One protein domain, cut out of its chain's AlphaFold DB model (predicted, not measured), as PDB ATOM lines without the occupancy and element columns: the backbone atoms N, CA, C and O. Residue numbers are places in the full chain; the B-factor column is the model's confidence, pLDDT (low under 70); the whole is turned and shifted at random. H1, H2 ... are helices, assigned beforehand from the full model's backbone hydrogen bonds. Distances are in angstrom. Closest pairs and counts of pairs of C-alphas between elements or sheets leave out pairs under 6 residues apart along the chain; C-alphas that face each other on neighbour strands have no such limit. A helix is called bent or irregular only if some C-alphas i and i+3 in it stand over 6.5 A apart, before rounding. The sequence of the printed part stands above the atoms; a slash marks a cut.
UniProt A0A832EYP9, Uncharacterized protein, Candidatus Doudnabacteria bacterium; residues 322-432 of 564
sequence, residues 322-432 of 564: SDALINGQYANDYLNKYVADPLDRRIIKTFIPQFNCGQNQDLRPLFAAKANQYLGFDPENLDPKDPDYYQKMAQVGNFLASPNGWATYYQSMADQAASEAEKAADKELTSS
ATOM      1  N   SER A 322      -9.419  44.848 -24.098       45.91
ATOM      2  CA  SER A 322     -10.031  43.794 -23.277       45.91
ATOM      3  C   SER A 322     -11.170  43.100 -24.032       45.91
ATOM      4  O   SER A 322     -11.122  41.892 -24.242       45.91
ATOM      5  N   ASP A 323     -12.143  43.855 -24.548       48.50
ATOM      6  CA  ASP A 323     -13.274  43.291 -25.291       48.50
ATOM      7  C   ASP A 323     -12.847  42.660 -26.627       48.50
ATOM      8  O   ASP A 323     -13.416  41.651 -27.039       48.50
ATOM      9  N   ALA A 324     -11.816  43.180 -27.292       51.06
ATOM     10  CA  ALA A 324     -11.252  42.584 -28.502       51.06
ATOM     11  C   ALA A 324     -10.521  41.261 -28.211       51.06
ATOM     12  O   ALA A 324     -10.634  40.320 -28.996       51.06
ATOM     13  N   LEU A 325      -9.827  41.141 -27.074       54.12
ATOM     14  CA  LEU A 325      -9.255  39.875 -26.606       54.12
ATOM     15  C   LEU A 325     -10.355  38.884 -26.221       54.12
ATOM     16  O   LEU A 325     -10.329  37.741 -26.673       54.12
ATOM     17  N   ILE A 326     -11.347  39.318 -25.439       55.62
ATOM     18  CA  ILE A 326     -12.474  38.491 -24.994       55.62
ATOM     19  C   ILE A 326     -13.250  37.955 -26.207       55.62
ATOM     20  O   ILE A 326     -13.420  36.743 -26.341       55.62
ATOM     21  N   ASN A 327     -13.670  38.829 -27.126       56.28
ATOM     22  CA  ASN A 327     -14.583  38.490 -28.225       56.28
ATOM     23  C   ASN A 327     -13.864  38.046 -29.513       56.28
ATOM     24  O   ASN A 327     -14.341  37.164 -30.232       56.28
ATOM     25  N   GLY A 328     -12.706  38.630 -29.826       54.75
ATOM     26  CA  GLY A 328     -11.922  38.295 -31.018       54.75
ATOM     27  C   GLY A 328     -11.098  37.019 -30.859       54.75
ATOM     28  O   GLY A 328     -10.997  36.239 -31.808       54.75
ATOM     29  N   GLN A 329     -10.571  36.753 -29.660       57.69
ATOM     30  CA  GLN A 329      -9.605  35.677 -29.430       57.69
ATOM     31  C   GLN A 329     -10.096  34.646 -28.408       57.69
ATOM     32  O   GLN A 329     -10.425  33.523 -28.786       57.69
ATOM     33  N   TYR A 330     -10.218  34.997 -27.130       65.06
ATOM     34  CA  TYR A 330     -10.360  34.008 -26.062       65.06
ATOM     35  C   TYR A 330     -11.704  33.276 -26.037       65.06
ATOM     36  O   TYR A 330     -11.712  32.061 -25.833       65.06
ATOM     37  N   ALA A 331     -12.828  33.935 -26.334       71.00
ATOM     38  CA  ALA A 331     -14.104  33.235 -26.505       71.00
ATOM     39  C   ALA A 331     -14.066  32.298 -27.728       71.00
ATOM     40  O   ALA A 331     -14.628  31.202 -27.696       71.00
ATOM     41  N   ASN A 332     -13.358  32.681 -28.797       68.94
ATOM     42  CA  ASN A 332     -13.188  31.839 -29.982       68.94
ATOM     43  C   ASN A 332     -12.297  30.628 -29.696       68.94
ATOM     44  O   ASN A 332     -12.669  29.515 -30.061       68.94
ATOM     45  N   ASP A 333     -11.176  30.815 -29.002       68.12
ATOM     46  CA  ASP A 333     -10.260  29.747 -28.603       68.12
ATOM     47  C   ASP A 333     -10.913  28.779 -27.613       68.12
ATOM     48  O   ASP A 333     -10.794  27.561 -27.770       68.12
ATOM     49  N   TYR A 334     -11.674  29.295 -26.643       76.38
ATOM     50  CA  TYR A 334     -12.465  28.476 -25.728       76.38
ATOM     51  C   TYR A 334     -13.480  27.617 -26.493       76.38
ATOM     52  O   TYR A 334     -13.491  26.392 -26.354       76.38
ATOM     53  N   LEU A 335     -14.287  28.225 -27.368       78.25
ATOM     54  CA  LEU A 335     -15.272  27.491 -28.167       78.25
ATOM     55  C   LEU A 335     -14.608  26.490 -29.122       78.25
ATOM     56  O   LEU A 335     -15.079  25.364 -29.233       78.25
ATOM     57  N   ASN A 336     -13.499  26.842 -29.777       76.94
ATOM     58  CA  ASN A 336     -12.758  25.931 -30.655       76.94
ATOM     59  C   ASN A 336     -12.157  24.734 -29.898       76.94
ATOM     60  O   ASN A 336     -12.057  23.646 -30.464       76.94
ATOM     61  N   LYS A 337     -11.775  24.919 -28.629       75.75
ATOM     62  CA  LYS A 337     -11.184  23.882 -27.774       75.75
ATOM     63  C   LYS A 337     -12.221  22.961 -27.125       75.75
ATOM     64  O   LYS A 337     -11.943  21.774 -26.964       75.75
ATOM     65  N   TYR A 338     -13.385  23.491 -26.741       77.19
ATOM     66  CA  TYR A 338     -14.380  22.769 -25.934       77.19
ATOM     67  C   TYR A 338     -15.686  22.426 -26.671       77.19
ATOM     68  O   TYR A 338     -16.457  21.610 -26.173       77.19
ATOM     69  N   VAL A 339     -15.936  22.977 -27.865       82.25
ATOM     70  CA  VAL A 339     -17.147  22.710 -28.664       82.25
ATOM     71  C   VAL A 339     -16.754  22.206 -30.050       82.25
ATOM     72  O   VAL A 339     -16.256  22.959 -30.885       82.25
ATOM     73  N   ALA A 340     -16.991  20.919 -30.315       76.75
ATOM     74  CA  ALA A 340     -16.530  20.261 -31.540       76.75
ATOM     75  C   ALA A 340     -17.288  20.711 -32.809       76.75
ATOM     76  O   ALA A 340     -16.653  20.977 -33.834       76.75
ATOM     77  N   ASP A 341     -18.619  20.828 -32.742       78.62
ATOM     78  CA  ASP A 341     -19.481  21.153 -33.888       78.62
ATOM     79  C   ASP A 341     -19.409  22.660 -34.255       78.62
ATOM     80  O   ASP A 341     -19.749  23.517 -33.431       78.62
ATOM     81  N   PRO A 342     -19.006  23.031 -35.492       73.31
ATOM     82  CA  PRO A 342     -19.026  24.416 -35.972       73.31
ATOM     83  C   PRO A 342     -20.422  25.064 -36.026       73.31
ATOM     84  O   PRO A 342     -20.526  26.293 -36.105       73.31
ATOM     85  N   LEU A 343     -21.505  24.280 -36.048       76.00
ATOM     86  CA  LEU A 343     -22.868  24.788 -35.910       76.00
ATOM     87  C   LEU A 343     -23.136  25.202 -34.459       76.00
ATOM     88  O   LEU A 343     -23.520  26.346 -34.230       76.00
ATOM     89  N   ASP A 344     -22.831  24.337 -33.490       78.12
ATOM     90  CA  ASP A 344     -22.981  24.642 -32.061       78.12
ATOM     91  C   ASP A 344     -22.122  25.843 -31.642       78.12
ATOM     92  O   ASP A 344     -22.619  26.735 -30.956       78.12
ATOM     93  N   ARG A 345     -20.884  25.963 -32.150       79.88
ATOM     94  CA  ARG A 345     -20.051  27.166 -31.944       79.88
ATOM     95  C   ARG A 345     -20.725  28.456 -32.420       79.88
ATOM     96  O   ARG A 345     -20.522  29.500 -31.807       79.88
ATOM     97  N   ARG A 346     -21.509  28.417 -33.504       73.00
ATOM     98  CA  ARG A 346     -22.254  29.590 -34.000       73.00
ATOM     99  C   ARG A 346     -23.489  29.876 -33.151       73.00
ATOM    100  O   ARG A 346     -23.715  31.035 -32.829       73.00
ATOM    101  N   ILE A 347     -24.226  28.844 -32.738       78.00
ATOM    102  CA  ILE A 347     -25.381  28.984 -31.837       78.00
ATOM    103  C   ILE A 347     -24.946  29.619 -30.509       78.00
ATOM    104  O   ILE A 347     -25.542  30.599 -30.080       78.00
ATOM    105  N   ILE A 348     -23.866  29.135 -29.892       80.50
ATOM    106  CA  ILE A 348     -23.390  29.661 -28.602       80.50
ATOM    107  C   ILE A 348     -23.017  31.147 -28.708       80.50
ATOM    108  O   ILE A 348     -23.421  31.938 -27.862       80.50
ATOM    109  N   LYS A 349     -22.346  31.568 -29.790       75.94
ATOM    110  CA  LYS A 349     -22.040  32.992 -30.024       75.94
ATOM    111  C   LYS A 349     -23.287  33.872 -30.089       75.94
ATOM    112  O   LYS A 349     -23.237  34.998 -29.619       75.94
ATOM    113  N   THR A 350     -24.417  33.380 -30.606       73.69
ATOM    114  CA  THR A 350     -25.662  34.175 -30.636       73.69
ATOM    115  C   THR A 350     -26.276  34.440 -29.257       73.69
ATOM    116  O   THR A 350     -27.165  35.282 -29.171       73.69
ATOM    117  N   PHE A 351     -25.794  33.792 -28.190       73.44
ATOM    118  CA  PHE A 351     -26.186  34.062 -26.801       73.44
ATOM    119  C   PHE A 351     -25.219  34.983 -26.043       73.44
ATOM    120  O   PHE A 351     -25.543  35.417 -24.940       73.44
ATOM    121  N   ILE A 352     -24.057  35.305 -26.620       70.38
ATOM    122  CA  ILE A 352     -23.088  36.236 -26.035       70.38
ATOM    123  C   ILE A 352     -23.444  37.652 -26.541       70.38
ATOM    124  O   ILE A 352     -23.323  37.893 -27.747       70.38
ATOM    125  N   PRO A 353     -23.894  38.596 -25.682       59.56
ATOM    126  CA  PRO A 353     -24.417  39.904 -26.112       59.56
ATOM    127  C   PRO A 353     -23.488  40.709 -27.036       59.56
ATOM    128  O   PRO A 353     -23.934  41.400 -27.954       59.56
ATOM    129  N   GLN A 354     -22.180  40.571 -26.829       55.09
ATOM    130  CA  GLN A 354     -21.107  41.228 -27.574       55.09
ATOM    131  C   GLN A 354     -21.008  40.754 -29.044       55.09
ATOM    132  O   GLN A 354     -20.529  41.491 -29.909       55.09
ATOM    133  N   PHE A 355     -21.499  39.547 -29.355       56.69
ATOM    134  CA  PHE A 355     -21.525  38.973 -30.709       56.69
ATOM    135  C   PHE A 355     -22.864  39.174 -31.448       56.69
ATOM    136  O   PHE A 355     -22.955  38.820 -32.626       56.69
ATOM    137  N   ASN A 356     -23.913  39.672 -30.774       54.28
ATOM    138  CA  ASN A 356     -25.277  39.747 -31.327       54.28
ATOM    139  C   ASN A 356     -25.949  41.137 -31.243       54.28
ATOM    140  O   ASN A 356     -27.034  41.318 -31.792       54.28
ATOM    141  N   CYS A 357     -25.343  42.113 -30.567       49.28
ATOM    142  CA  CYS A 357     -25.849  43.486 -30.382       49.28
ATOM    143  C   CYS A 357     -27.185  43.578 -29.636       49.28
ATOM    144  O   CYS A 357     -27.989  44.472 -29.900       49.28
ATOM    145  N   GLY A 358     -27.465  42.616 -28.756       50.06
ATOM    146  CA  GLY A 358     -28.777  42.457 -28.133       50.06
ATOM    147  C   GLY A 358     -29.883  42.037 -29.111       50.06
ATOM    148  O   GLY A 358     -31.059  42.065 -28.744       50.06
ATOM    149  N   GLN A 359     -29.555  41.643 -30.351       51.78
ATOM    150  CA  GLN A 359     -30.542  41.106 -31.286       51.78
ATOM    151  C   GLN A 359     -30.878  39.656 -30.936       51.78
ATOM    152  O   GLN A 359     -30.176  38.716 -31.310       51.78
ATOM    153  N   ASN A 360     -32.013  39.478 -30.265       55.38
ATOM    154  CA  ASN A 360     -32.606  38.166 -30.031       55.38
ATOM    155  C   ASN A 360     -33.113  37.565 -31.353       55.38
ATOM    156  O   ASN A 360     -34.218  37.875 -31.804       55.38
ATOM    157  N   GLN A 361     -32.321  36.685 -31.968       64.06
ATOM    158  CA  GLN A 361     -32.806  35.808 -33.036       64.06
ATOM    159  C   GLN A 361     -33.740  34.741 -32.445       64.06
ATOM    160  O   GLN A 361     -33.454  34.170 -31.392       64.06
ATOM    161  N   ASP A 362     -34.854  34.440 -33.117       70.06
ATOM    162  CA  ASP A 362     -35.761  33.378 -32.673       70.06
ATOM    163  C   ASP A 362     -35.209  31.995 -33.043       70.06
ATOM    164  O   ASP A 362     -35.479  31.443 -34.109       70.06
ATOM    165  N   LEU A 363     -34.414  31.435 -32.134       78.44
ATOM    166  CA  LEU A 363     -33.769  30.132 -32.293       78.44
ATOM    167  C   LEU A 363     -34.663  28.952 -31.869       78.44
ATOM    168  O   LEU A 363     -34.235  27.799 -31.956       78.44
ATOM    169  N   ARG A 364     -35.920  29.187 -31.456       76.88
ATOM    170  CA  ARG A 364     -36.844  28.112 -31.039       76.88
ATOM    171  C   ARG A 364     -37.015  26.997 -32.088       76.88
ATOM    172  O   ARG A 364     -37.001  25.835 -31.676       76.88
ATOM    173  N   PRO A 365     -37.103  27.269 -33.410       76.44
ATOM    174  CA  PRO A 365     -37.174  26.209 -34.422       76.44
ATOM    175  C   PRO A 365     -35.915  25.329 -34.463       76.44
ATOM    176  O   PRO A 365     -36.005  24.125 -34.691       76.44
ATOM    177  N   LEU A 366     -34.742  25.913 -34.199       78.44
ATOM    178  CA  LEU A 366     -33.463  25.202 -34.171       78.44
ATOM    179  C   LEU A 366     -33.341  24.313 -32.926       78.44
ATOM    180  O   LEU A 366     -32.885  23.176 -33.026       78.44
ATOM    181  N   PHE A 367     -33.816  24.785 -31.771       83.69
ATOM    182  CA  PHE A 367     -33.861  23.977 -30.548       83.69
ATOM    183  C   PHE A 367     -34.896  22.852 -30.623       83.69
ATOM    184  O   PHE A 367     -34.638  21.766 -30.113       83.69
ATOM    185  N   ALA A 368     -36.020  23.061 -31.315       78.25
ATOM    186  CA  ALA A 368     -36.951  21.984 -31.647       78.25
ATOM    187  C   ALA A 368     -36.305  20.934 -32.568       78.25
ATOM    188  O   ALA A 368     -36.425  19.739 -32.310       78.25
ATOM    189  N   ALA A 369     -35.548  21.355 -33.587       79.12
ATOM    190  CA  ALA A 369     -34.807  20.430 -34.445       79.12
ATOM    191  C   ALA A 369     -33.739  19.630 -33.668       79.12
ATOM    192  O   ALA A 369     -33.673  18.412 -33.822       79.12
ATOM    193  N   LYS A 370     -32.954  20.278 -32.792       81.56
ATOM    194  CA  LYS A 370     -31.959  19.613 -31.925       81.56
ATOM    195  C   LYS A 370     -32.609  18.664 -30.906       81.56
ATOM    196  O   LYS A 370     -32.106  17.560 -30.724       81.56
ATOM    197  N   ALA A 371     -33.747  19.029 -30.309       82.25
ATOM    198  CA  ALA A 371     -34.517  18.153 -29.417       82.25
ATOM    199  C   ALA A 371     -35.033  16.899 -30.147       82.25
ATOM    200  O   ALA A 371     -34.821  15.779 -29.686       82.25
ATOM    201  N   ASN A 372     -35.622  17.071 -31.334       79.38
ATOM    202  CA  ASN A 372     -36.104  15.960 -32.157       79.38
ATOM    203  C   ASN A 372     -34.954  15.063 -32.649       79.38
ATOM    204  O   ASN A 372     -35.095  13.841 -32.682       79.38
ATOM    205  N   GLN A 373     -33.797  15.645 -32.986       83.44
ATOM    206  CA  GLN A 373     -32.587  14.900 -33.344       83.44
ATOM    207  C   GLN A 373     -32.016  14.115 -32.152       83.44
ATOM    208  O   GLN A 373     -31.556  12.990 -32.335       83.44
ATOM    209  N   TYR A 374     -32.045  14.693 -30.947       84.75
ATOM    210  CA  TYR A 374     -31.594  14.047 -29.712       84.75
ATOM    211  C   TYR A 374     -32.476  12.853 -29.329       84.75
ATOM    212  O   TYR A 374     -31.961  11.808 -28.936       84.75
ATOM    213  N   LEU A 375     -33.798  13.001 -29.465       84.44
ATOM    214  CA  LEU A 375     -34.751  11.919 -29.230       84.44
ATOM    215  C   LEU A 375     -34.633  10.821 -30.297       84.44
ATOM    216  O   LEU A 375     -34.587   9.642 -29.963       84.44
ATOM    217  N   GLY A 376     -34.575  11.185 -31.581       82.94
ATOM    218  CA  GLY A 376     -34.520  10.222 -32.690       82.94
ATOM    219  C   GLY A 376     -35.836   9.473 -32.957       82.94
ATOM    220  O   GLY A 376     -35.902   8.659 -33.877       82.94
ATOM    221  N   PHE A 377     -36.889   9.767 -32.191       81.56
ATOM    222  CA  PHE A 377     -38.262   9.282 -32.347       81.56
ATOM    223  C   PHE A 377     -39.253  10.417 -32.039       81.56
ATOM    224  O   PHE A 377     -38.876  11.450 -31.489       81.56
ATOM    225  N   ASP A 378     -40.522  10.217 -32.391       80.81
ATOM    226  CA  ASP A 378     -41.609  11.150 -32.086       80.81
ATOM    227  C   ASP A 378     -42.127  10.931 -30.645       80.81
ATOM    228  O   ASP A 378     -42.683   9.863 -30.365       80.81
ATOM    229  N   PRO A 379     -41.954  11.895 -29.717       77.31
ATOM    230  CA  PRO A 379     -42.396  11.747 -28.333       77.31
ATOM    231  C   PRO A 379     -43.922  11.806 -28.165       77.31
ATOM    232  O   PRO A 379     -44.420  11.360 -27.133       77.31
ATOM    233  N   GLU A 380     -44.676  12.326 -29.142       80.44
ATOM    234  CA  GLU A 380     -46.144  12.400 -29.070       80.44
ATOM    235  C   GLU A 380     -46.815  11.056 -29.412       80.44
ATOM    236  O   GLU A 380     -47.967  10.829 -29.044       80.44
ATOM    237  N   ASN A 381     -46.094  10.145 -30.080       81.31
ATOM    238  CA  ASN A 381     -46.618   8.888 -30.626       81.31
ATOM    239  C   ASN A 381     -45.877   7.636 -30.101       81.31
ATOM    240  O   ASN A 381     -45.622   6.686 -30.843       81.31
ATOM    241  N   LEU A 382     -45.541   7.617 -28.807       80.88
ATOM    242  CA  LEU A 382     -44.931   6.461 -28.134       80.88
ATOM    243  C   LEU A 382     -45.937   5.313 -27.923       80.88
ATOM    244  O   LEU A 382     -46.838   5.420 -27.093       80.88
ATOM    245  N   ASP A 383     -45.761   4.187 -28.626       84.69
ATOM    246  CA  ASP A 383     -46.548   2.961 -28.405       84.69
ATOM    247  C   ASP A 383     -46.070   2.232 -27.128       84.69
ATOM    248  O   ASP A 383     -44.908   1.819 -27.071       84.69
ATOM    249  N   PRO A 384     -46.934   1.982 -26.122       85.50
ATOM    250  CA  PRO A 384     -46.600   1.169 -24.945       85.50
ATOM    251  C   PRO A 384     -46.171  -0.279 -25.239       85.50
ATOM    252  O   PRO A 384     -45.748  -0.985 -24.324       85.50
ATOM    253  N   LYS A 385     -46.320  -0.750 -26.484       88.31
ATOM    254  CA  LYS A 385     -45.859  -2.063 -26.966       88.31
ATOM    255  C   LYS A 385     -44.475  -2.027 -27.620       88.31
ATOM    256  O   LYS A 385     -43.969  -3.085 -27.991       88.31
ATOM    257  N   ASP A 386     -43.884  -0.847 -27.792       84.50
ATOM    258  CA  ASP A 386     -42.524  -0.696 -28.301       84.50
ATOM    259  C   ASP A 386     -41.540  -1.396 -27.336       84.50
ATOM    260  O   ASP A 386     -41.588  -1.132 -26.131       84.50
ATOM    261  N   PRO A 387     -40.658  -2.299 -27.808       85.94
ATOM    262  CA  PRO A 387     -39.715  -2.997 -26.932       85.94
ATOM    263  C   PRO A 387     -38.770  -2.038 -26.190       85.94
ATOM    264  O   PRO A 387     -38.333  -2.353 -25.084       85.94
ATOM    265  N   ASP A 388     -38.528  -0.846 -26.745       87.81
ATOM    266  CA  ASP A 388     -37.697   0.198 -26.147       87.81
ATOM    267  C   ASP A 388     -38.529   1.253 -25.388       87.81
ATOM    268  O   ASP A 388     -37.979   2.275 -24.976       87.81
ATOM    269  N   TYR A 389     -39.841   1.051 -25.183       85.75
ATOM    270  CA  TYR A 389     -40.761   2.056 -24.619       85.75
ATOM    271  C   TYR A 389     -40.225   2.725 -23.344       85.75
ATOM    272  O   TYR A 389     -40.204   3.949 -23.246       85.75
ATOM    273  N   TYR A 390     -39.722   1.944 -22.383       84.31
ATOM    274  CA  TYR A 390     -39.173   2.485 -21.133       84.31
ATOM    275  C   TYR A 390     -37.858   3.254 -21.328       84.31
ATOM    276  O   TYR A 390     -37.612   4.225 -20.612       84.31
ATOM    277  N   GLN A 391     -37.033   2.871 -22.306       85.94
ATOM    278  CA  GLN A 391     -35.807   3.592 -22.654       85.94
ATOM    279  C   GLN A 391     -36.134   4.920 -23.349       85.94
ATOM    280  O   GLN A 391     -35.568   5.952 -22.991       85.94
ATOM    281  N   LYS A 392     -37.100   4.917 -24.273       85.19
ATOM    282  CA  LYS A 392     -37.601   6.119 -24.951       85.19
ATOM    283  C   LYS A 392     -38.279   7.074 -23.963       85.19
ATOM    284  O   LYS A 392     -37.953   8.256 -23.934       85.19
ATOM    285  N   MET A 393     -39.119   6.566 -23.059       82.88
ATOM    286  CA  MET A 393     -39.694   7.342 -21.949       82.88
ATOM    287  C   MET A 393     -38.619   7.965 -21.043       82.88
ATOM    288  O   MET A 393     -38.734   9.131 -20.666       82.88
ATOM    289  N   ALA A 394     -37.547   7.231 -20.723       84.62
ATOM    290  CA  ALA A 394     -36.419   7.778 -19.966       84.62
ATOM    291  C   ALA A 394     -35.649   8.861 -20.750       84.62
ATOM    292  O   ALA A 394     -35.195   9.837 -20.153       84.62
ATOM    293  N   GLN A 395     -35.539   8.731 -22.076       83.25
ATOM    294  CA  GLN A 395     -34.944   9.749 -22.948       83.25
ATOM    295  C   GLN A 395     -35.800  11.021 -23.038       83.25
ATOM    296  O   GLN A 395     -35.230  12.104 -22.974       83.25
ATOM    297  N   VAL A 396     -37.137  10.924 -23.085       84.88
ATOM    298  CA  VAL A 396     -38.045  12.096 -23.008       84.88
ATOM    299  C   VAL A 396     -37.897  12.849 -21.680       84.88
ATOM    300  O   VAL A 396     -38.030  14.069 -21.642       84.88
ATOM    301  N   GLY A 397     -37.555  12.149 -20.593       81.56
ATOM    302  CA  GLY A 397     -37.227  12.764 -19.304       81.56
ATOM    303  C   GLY A 397     -35.874  13.493 -19.250       81.56
ATOM    304  O   GLY A 397     -35.556  14.091 -18.223       81.56
ATOM    305  N   ASN A 398     -35.057  13.447 -20.309       87.69
ATOM    306  CA  ASN A 398     -33.773  14.141 -20.340       87.69
ATOM    307  C   ASN A 398     -33.957  15.652 -20.553       87.69
ATOM    308  O   ASN A 398     -34.780  16.093 -21.346       87.69
ATOM    309  N   PHE A 399     -33.111  16.460 -19.916       86.50
ATOM    310  CA  PHE A 399     -33.050  17.907 -20.129       86.50
ATOM    311  C   PHE A 399     -32.976  18.299 -21.623       86.50
ATOM    312  O   PHE A 399     -33.753  19.142 -22.081       86.50
ATOM    313  N   LEU A 400     -32.122  17.624 -22.404       87.50
ATOM    314  CA  LEU A 400     -31.923  17.866 -23.841       87.50
ATOM    315  C   LEU A 400     -33.032  17.283 -24.745       87.50
ATOM    316  O   LEU A 400     -32.987  17.457 -25.960       87.50
ATOM    317  N   ALA A 401     -34.063  16.643 -24.187       85.44
ATOM    318  CA  ALA A 401     -35.257  16.255 -24.945       85.44
ATOM    319  C   ALA A 401     -36.196  17.435 -25.250       85.44
ATOM    320  O   ALA A 401     -37.186  17.264 -25.959       85.44
ATOM    321  N   SER A 402     -35.918  18.629 -24.714       86.56
ATOM    322  CA  SER A 402     -36.787  19.801 -24.845       86.56
ATOM    323  C   SER A 402     -36.088  20.986 -25.531       86.56
ATOM    324  O   SER A 402     -34.891  21.201 -25.312       86.56
ATOM    325  N   PRO A 403     -36.819  21.827 -26.293       82.44
ATOM    326  CA  PRO A 403     -36.262  23.058 -26.861       82.44
ATOM    327  C   PRO A 403     -35.712  24.012 -25.790       82.44
ATOM    328  O   PRO A 403     -34.683  24.654 -25.992       82.44
ATOM    329  N   ASN A 404     -36.369  24.074 -24.626       84.75
ATOM    330  CA  ASN A 404     -35.935  24.910 -23.504       84.75
ATOM    331  C   ASN A 404     -34.615  24.409 -22.899       84.75
ATOM    332  O   ASN A 404     -33.749  25.220 -22.587       84.75
ATOM    333  N   GLY A 405     -34.430  23.090 -22.782       84.06
ATOM    334  CA  GLY A 405     -33.173  22.513 -22.307       84.06
ATOM    335  C   GLY A 405     -32.004  22.804 -23.244       84.06
ATOM    336  O   GLY A 405     -30.935  23.179 -22.773       84.06
ATOM    337  N   TRP A 406     -32.215  22.749 -24.564       85.81
ATOM    338  CA  TRP A 406     -31.206  23.202 -25.531       85.81
ATOM    339  C   TRP A 406     -30.905  24.700 -25.413       85.81
ATOM    340  O   TRP A 406     -29.734  25.072 -25.406       85.81
ATOM    341  N   ALA A 407     -31.918  25.557 -25.255       82.75
ATOM    342  CA  ALA A 407     -31.704  26.992 -25.050       82.75
ATOM    343  C   ALA A 407     -30.859  27.274 -23.791       82.75
ATOM    344  O   ALA A 407     -29.856  27.983 -23.860       82.75
ATOM    345  N   THR A 408     -31.208  26.669 -22.652       83.25
ATOM    346  CA  THR A 408     -30.456  26.813 -21.395       83.25
ATOM    347  C   THR A 408     -29.062  26.174 -21.468       83.25
ATOM    348  O   THR A 408     -28.122  26.719 -20.894       83.25
ATOM    349  N   TYR A 409     -28.892  25.068 -22.200       86.31
ATOM    350  CA  TYR A 409     -27.579  24.473 -22.471       86.31
ATOM    351  C   TYR A 409     -26.664  25.450 -23.220       86.31
ATOM    352  O   TYR A 409     -25.560  25.733 -22.758       86.31
ATOM    353  N   TYR A 410     -27.128  26.014 -24.340       85.69
ATOM    354  CA  TYR A 410     -26.321  26.944 -25.130       85.69
ATOM    355  C   TYR A 410     -26.059  28.273 -24.406       85.69
ATOM    356  O   TYR A 410     -24.944  28.780 -24.511       85.69
ATOM    357  N   GLN A 411     -27.014  28.791 -23.621       82.88
ATOM    358  CA  GLN A 411     -26.778  29.948 -22.747       82.88
ATOM    359  C   GLN A 411     -25.683  29.647 -21.712       82.88
ATOM    360  O   GLN A 411     -24.722  30.395 -21.609       82.88
ATOM    361  N   SER A 412     -25.753  28.512 -21.006       80.44
ATOM    362  CA  SER A 412     -24.727  28.165 -20.012       80.44
ATOM    363  C   SER A 412     -23.335  27.983 -20.632       80.44
ATOM    364  O   SER A 412     -22.332  28.328 -20.008       80.44
ATOM    365  N   MET A 413     -23.260  27.482 -21.870       81.56
ATOM    366  CA  MET A 413     -22.004  27.403 -22.624       81.56
ATOM    367  C   MET A 413     -21.493  28.786 -23.063       81.56
ATOM    368  O   MET A 413     -20.280  28.994 -23.094       81.56
ATOM    369  N   ALA A 414     -22.388  29.729 -23.376       79.00
ATOM    370  CA  ALA A 414     -22.046  31.121 -23.674       79.00
ATOM    371  C   ALA A 414     -21.500  31.838 -22.431       79.00
ATOM    372  O   ALA A 414     -20.420  32.421 -22.498       79.00
ATOM    373  N   ASP A 415     -22.184  31.710 -21.291       76.75
ATOM    374  CA  ASP A 415     -21.783  32.308 -20.013       76.75
ATOM    375  C   ASP A 415     -20.403  31.790 -19.556       76.75
ATOM    376  O   ASP A 415     -19.553  32.555 -19.100       76.75
ATOM    377  N   GLN A 416     -20.144  30.485 -19.725       78.38
ATOM    378  CA  GLN A 416     -18.839  29.877 -19.431       78.38
ATOM    379  C   GLN A 416     -17.739  30.365 -20.381       78.38
ATOM    380  O   GLN A 416     -16.644  30.693 -19.921       78.38
ATOM    381  N   ALA A 417     -18.020  30.441 -21.687       75.75
ATOM    382  CA  ALA A 417     -17.060  30.930 -22.673       75.75
ATOM    383  C   ALA A 417     -16.705  32.406 -22.443       75.75
ATOM    384  O   ALA A 417     -15.529  32.756 -22.520       75.75
ATOM    385  N   ALA A 418     -17.689  33.246 -22.105       71.00
ATOM    386  CA  ALA A 418     -17.475  34.643 -21.740       71.00
ATOM    387  C   ALA A 418     -16.638  34.767 -20.455       71.00
ATOM    388  O   ALA A 418     -15.590  35.406 -20.474       71.00
ATOM    389  N   SER A 419     -17.013  34.073 -19.373       70.19
ATOM    390  CA  SER A 419     -16.303  34.170 -18.086       70.19
ATOM    391  C   SER A 419     -14.857  33.655 -18.136       70.19
ATOM    392  O   SER A 419     -13.982  34.181 -17.447       70.19
ATOM    393  N   GLU A 420     -14.564  32.617 -18.924       70.69
ATOM    394  CA  GLU A 420     -13.181  32.155 -19.112       70.69
ATOM    395  C   GLU A 420     -12.389  33.053 -20.073       70.69
ATOM    396  O   GLU A 420     -11.181  33.204 -19.891       70.69
ATOM    397  N   ALA A 421     -13.051  33.701 -21.036       65.12
ATOM    398  CA  ALA A 421     -12.432  34.707 -21.893       65.12
ATOM    399  C   ALA A 421     -12.081  35.991 -21.122       65.12
ATOM    400  O   ALA A 421     -10.964  36.484 -21.268       65.12
ATOM    401  N   GLU A 422     -12.966  36.465 -20.240       63.28
ATOM    402  CA  GLU A 422     -12.707  37.550 -19.280       63.28
ATOM    403  C   GLU A 422     -11.486  37.226 -18.410       63.28
ATOM    404  O   GLU A 422     -10.515  37.974 -18.406       63.28
ATOM    405  N   LYS A 423     -11.447  36.050 -17.763       64.38
ATOM    406  CA  LYS A 423     -10.296  35.630 -16.934       64.38
ATOM    407  C   LYS A 423      -8.994  35.475 -17.720       64.38
ATOM    408  O   LYS A 423      -7.920  35.563 -17.121       64.38
ATOM    409  N   ALA A 424      -9.061  35.139 -19.007       59.50
ATOM    410  CA  ALA A 424      -7.887  35.037 -19.870       59.50
ATOM    411  C   ALA A 424      -7.371  36.432 -20.250       59.50
ATOM    412  O   ALA A 424      -6.182  36.698 -20.065       59.50
ATOM    413  N   ALA A 425      -8.272  37.328 -20.662       56.03
ATOM    414  CA  ALA A 425      -7.968  38.729 -20.922       56.03
ATOM    415  C   ALA A 425      -7.417  39.417 -19.665       56.03
ATOM    416  O   ALA A 425      -6.328  39.971 -19.727       56.03
ATOM    417  N   ASP A 426      -8.058  39.281 -18.501       55.62
ATOM    418  CA  ASP A 426      -7.574  39.816 -17.222       55.62
ATOM    419  C   ASP A 426      -6.151  39.345 -16.893       55.62
ATOM    420  O   ASP A 426      -5.324  40.128 -16.422       55.62
ATOM    421  N   LYS A 427      -5.825  38.073 -17.153       57.56
ATOM    422  CA  LYS A 427      -4.476  37.529 -16.923       57.56
ATOM    423  C   LYS A 427      -3.448  38.082 -17.900       57.56
ATOM    424  O   LYS A 427      -2.329  38.357 -17.478       57.56
ATOM    425  N   GLU A 428      -3.791  38.259 -19.172       53.75
ATOM    426  CA  GLU A 428      -2.904  38.919 -20.136       53.75
ATOM    427  C   GLU A 428      -2.726  40.406 -19.780       53.75
ATOM    428  O   GLU A 428      -1.599  40.907 -19.713       53.75
ATOM    429  N   LEU A 429      -3.821  41.089 -19.436       50.19
ATOM    430  CA  LEU A 429      -3.867  42.486 -19.014       50.19
ATOM    431  C   LEU A 429      -3.049  42.745 -17.741       50.19
ATOM    432  O   LEU A 429      -2.375  43.772 -17.670       50.19
ATOM    433  N   THR A 430      -3.041  41.818 -16.784       45.97
ATOM    434  CA  THR A 430      -2.275  41.926 -15.526       45.97
ATOM    435  C   THR A 430      -0.891  41.267 -15.569       45.97
ATOM    436  O   THR A 430      -0.129  41.380 -14.608       45.97
ATOM    437  N   SER A 431      -0.520  40.602 -16.671       42.75
ATOM    438  CA  SER A 431       0.800  39.974 -16.802       42.75
ATOM    439  C   SER A 431       1.926  41.010 -16.900       42.75
ATOM    440  O   SER A 431       1.827  42.012 -17.606       42.75
ATOM    441  N   SER A 432       3.046  40.749 -16.219       35.97
ATOM    442  CA  SER A 432       4.210  41.649 -16.156       35.97
ATOM    443  C   SER A 432       5.121  41.586 -17.395       35.97
ATOM    444  O   SER A 432       6.321  41.847 -17.297       35.97
TER     445      SER A 432
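This is residues 322 to 432 of the 564 residues of an uncharacterized protein of Candidatus Doudnabacteria bacterium (UniProt A0A832EYP9). One long helix, H6, makes a spine with shorter helices packed along it: H1 crosses its last part, H2 packs on residues 410 to 414 of it, and H4 meets its first residues, 403 to 407, at a corner. Beyond that first end a helical hairpin of H4 and H5, with the long loop of residues 376 to 388 between them, lengthens the whole. The printed part has 111 residues with six named helices, H1 to H6 in order along the chain, and no named strand; its class is all helix. It is loose, with a radius of gyration of the C-alphas of 18.0 A, and spans 67 by 28 by 18 A.

Find C-alpha 322 at (-10.031, 43.794, -23.277); from there H1 runs through residues 322 to 338, 21.6 A long. It is irregular, with C-alphas 328 and 331 at 7.1 A, and has a kink of 25 degrees near residue 330. Next come H2, residues 342 to 349, 10.9 A, and H3, residues 353 to 356, 5.3 A. H4, residues 364 to 375, starts at C-alpha 364 (-36.844, 28.112, -31.039) and measures 16.4 A. H5 holds residues 389 to 396, 10.5 A. H6, residues 403 to 430, runs 40.5 A to C-alpha 430 at (-2.275, 41.926, -15.526).

Begin with H6, the hub, which touches three helices. With residues 417 to 429 alone it touches H1, at a steep tilt of 56 degrees, opposite ways; the closest C-alphas, of Tyr 330 and Ala 421, are 4.7 A apart. With residues 410 to 414 alone it touches H2, about perpendicular at 75 degrees, closest at the C-alphas of Ile 348 and Tyr 410, 5.3 A. With residues 403 to 407 alone it touches H4, again about perpendicular at 75 degrees, closest at the C-alphas of Phe 367 and Pro 403, 4.5 A. Farther out, H4 and H5 form a helical hairpin and only just touch, with 3 pairs of C-alphas within 8 A; the closest, of Leu 375 and Gln 395, are 6.6 A apart, and the tilt is a shallow 32 degrees, opposite ways. H3 touches no helix but is near H1, closest at the C-alphas of Asn 327 and Gln 354, 7.1 A. In H2, H4, H5 and H6 every O i to N i+4 pair is within hydrogen-bond range; in H1 10 of 13 are, and H3 is too short for such a pair.

Look to Lys 385 and Ser 432 for the two C-alphas farthest apart, 67.3 A. The printed part has no cut, and the link from H4 to H5, 13 residues, is long. The mean pLDDT of the printed part is 73.2; it is under 70 at residues 322 to 330, 332 to 333, 353 to 361 and 421 to 432.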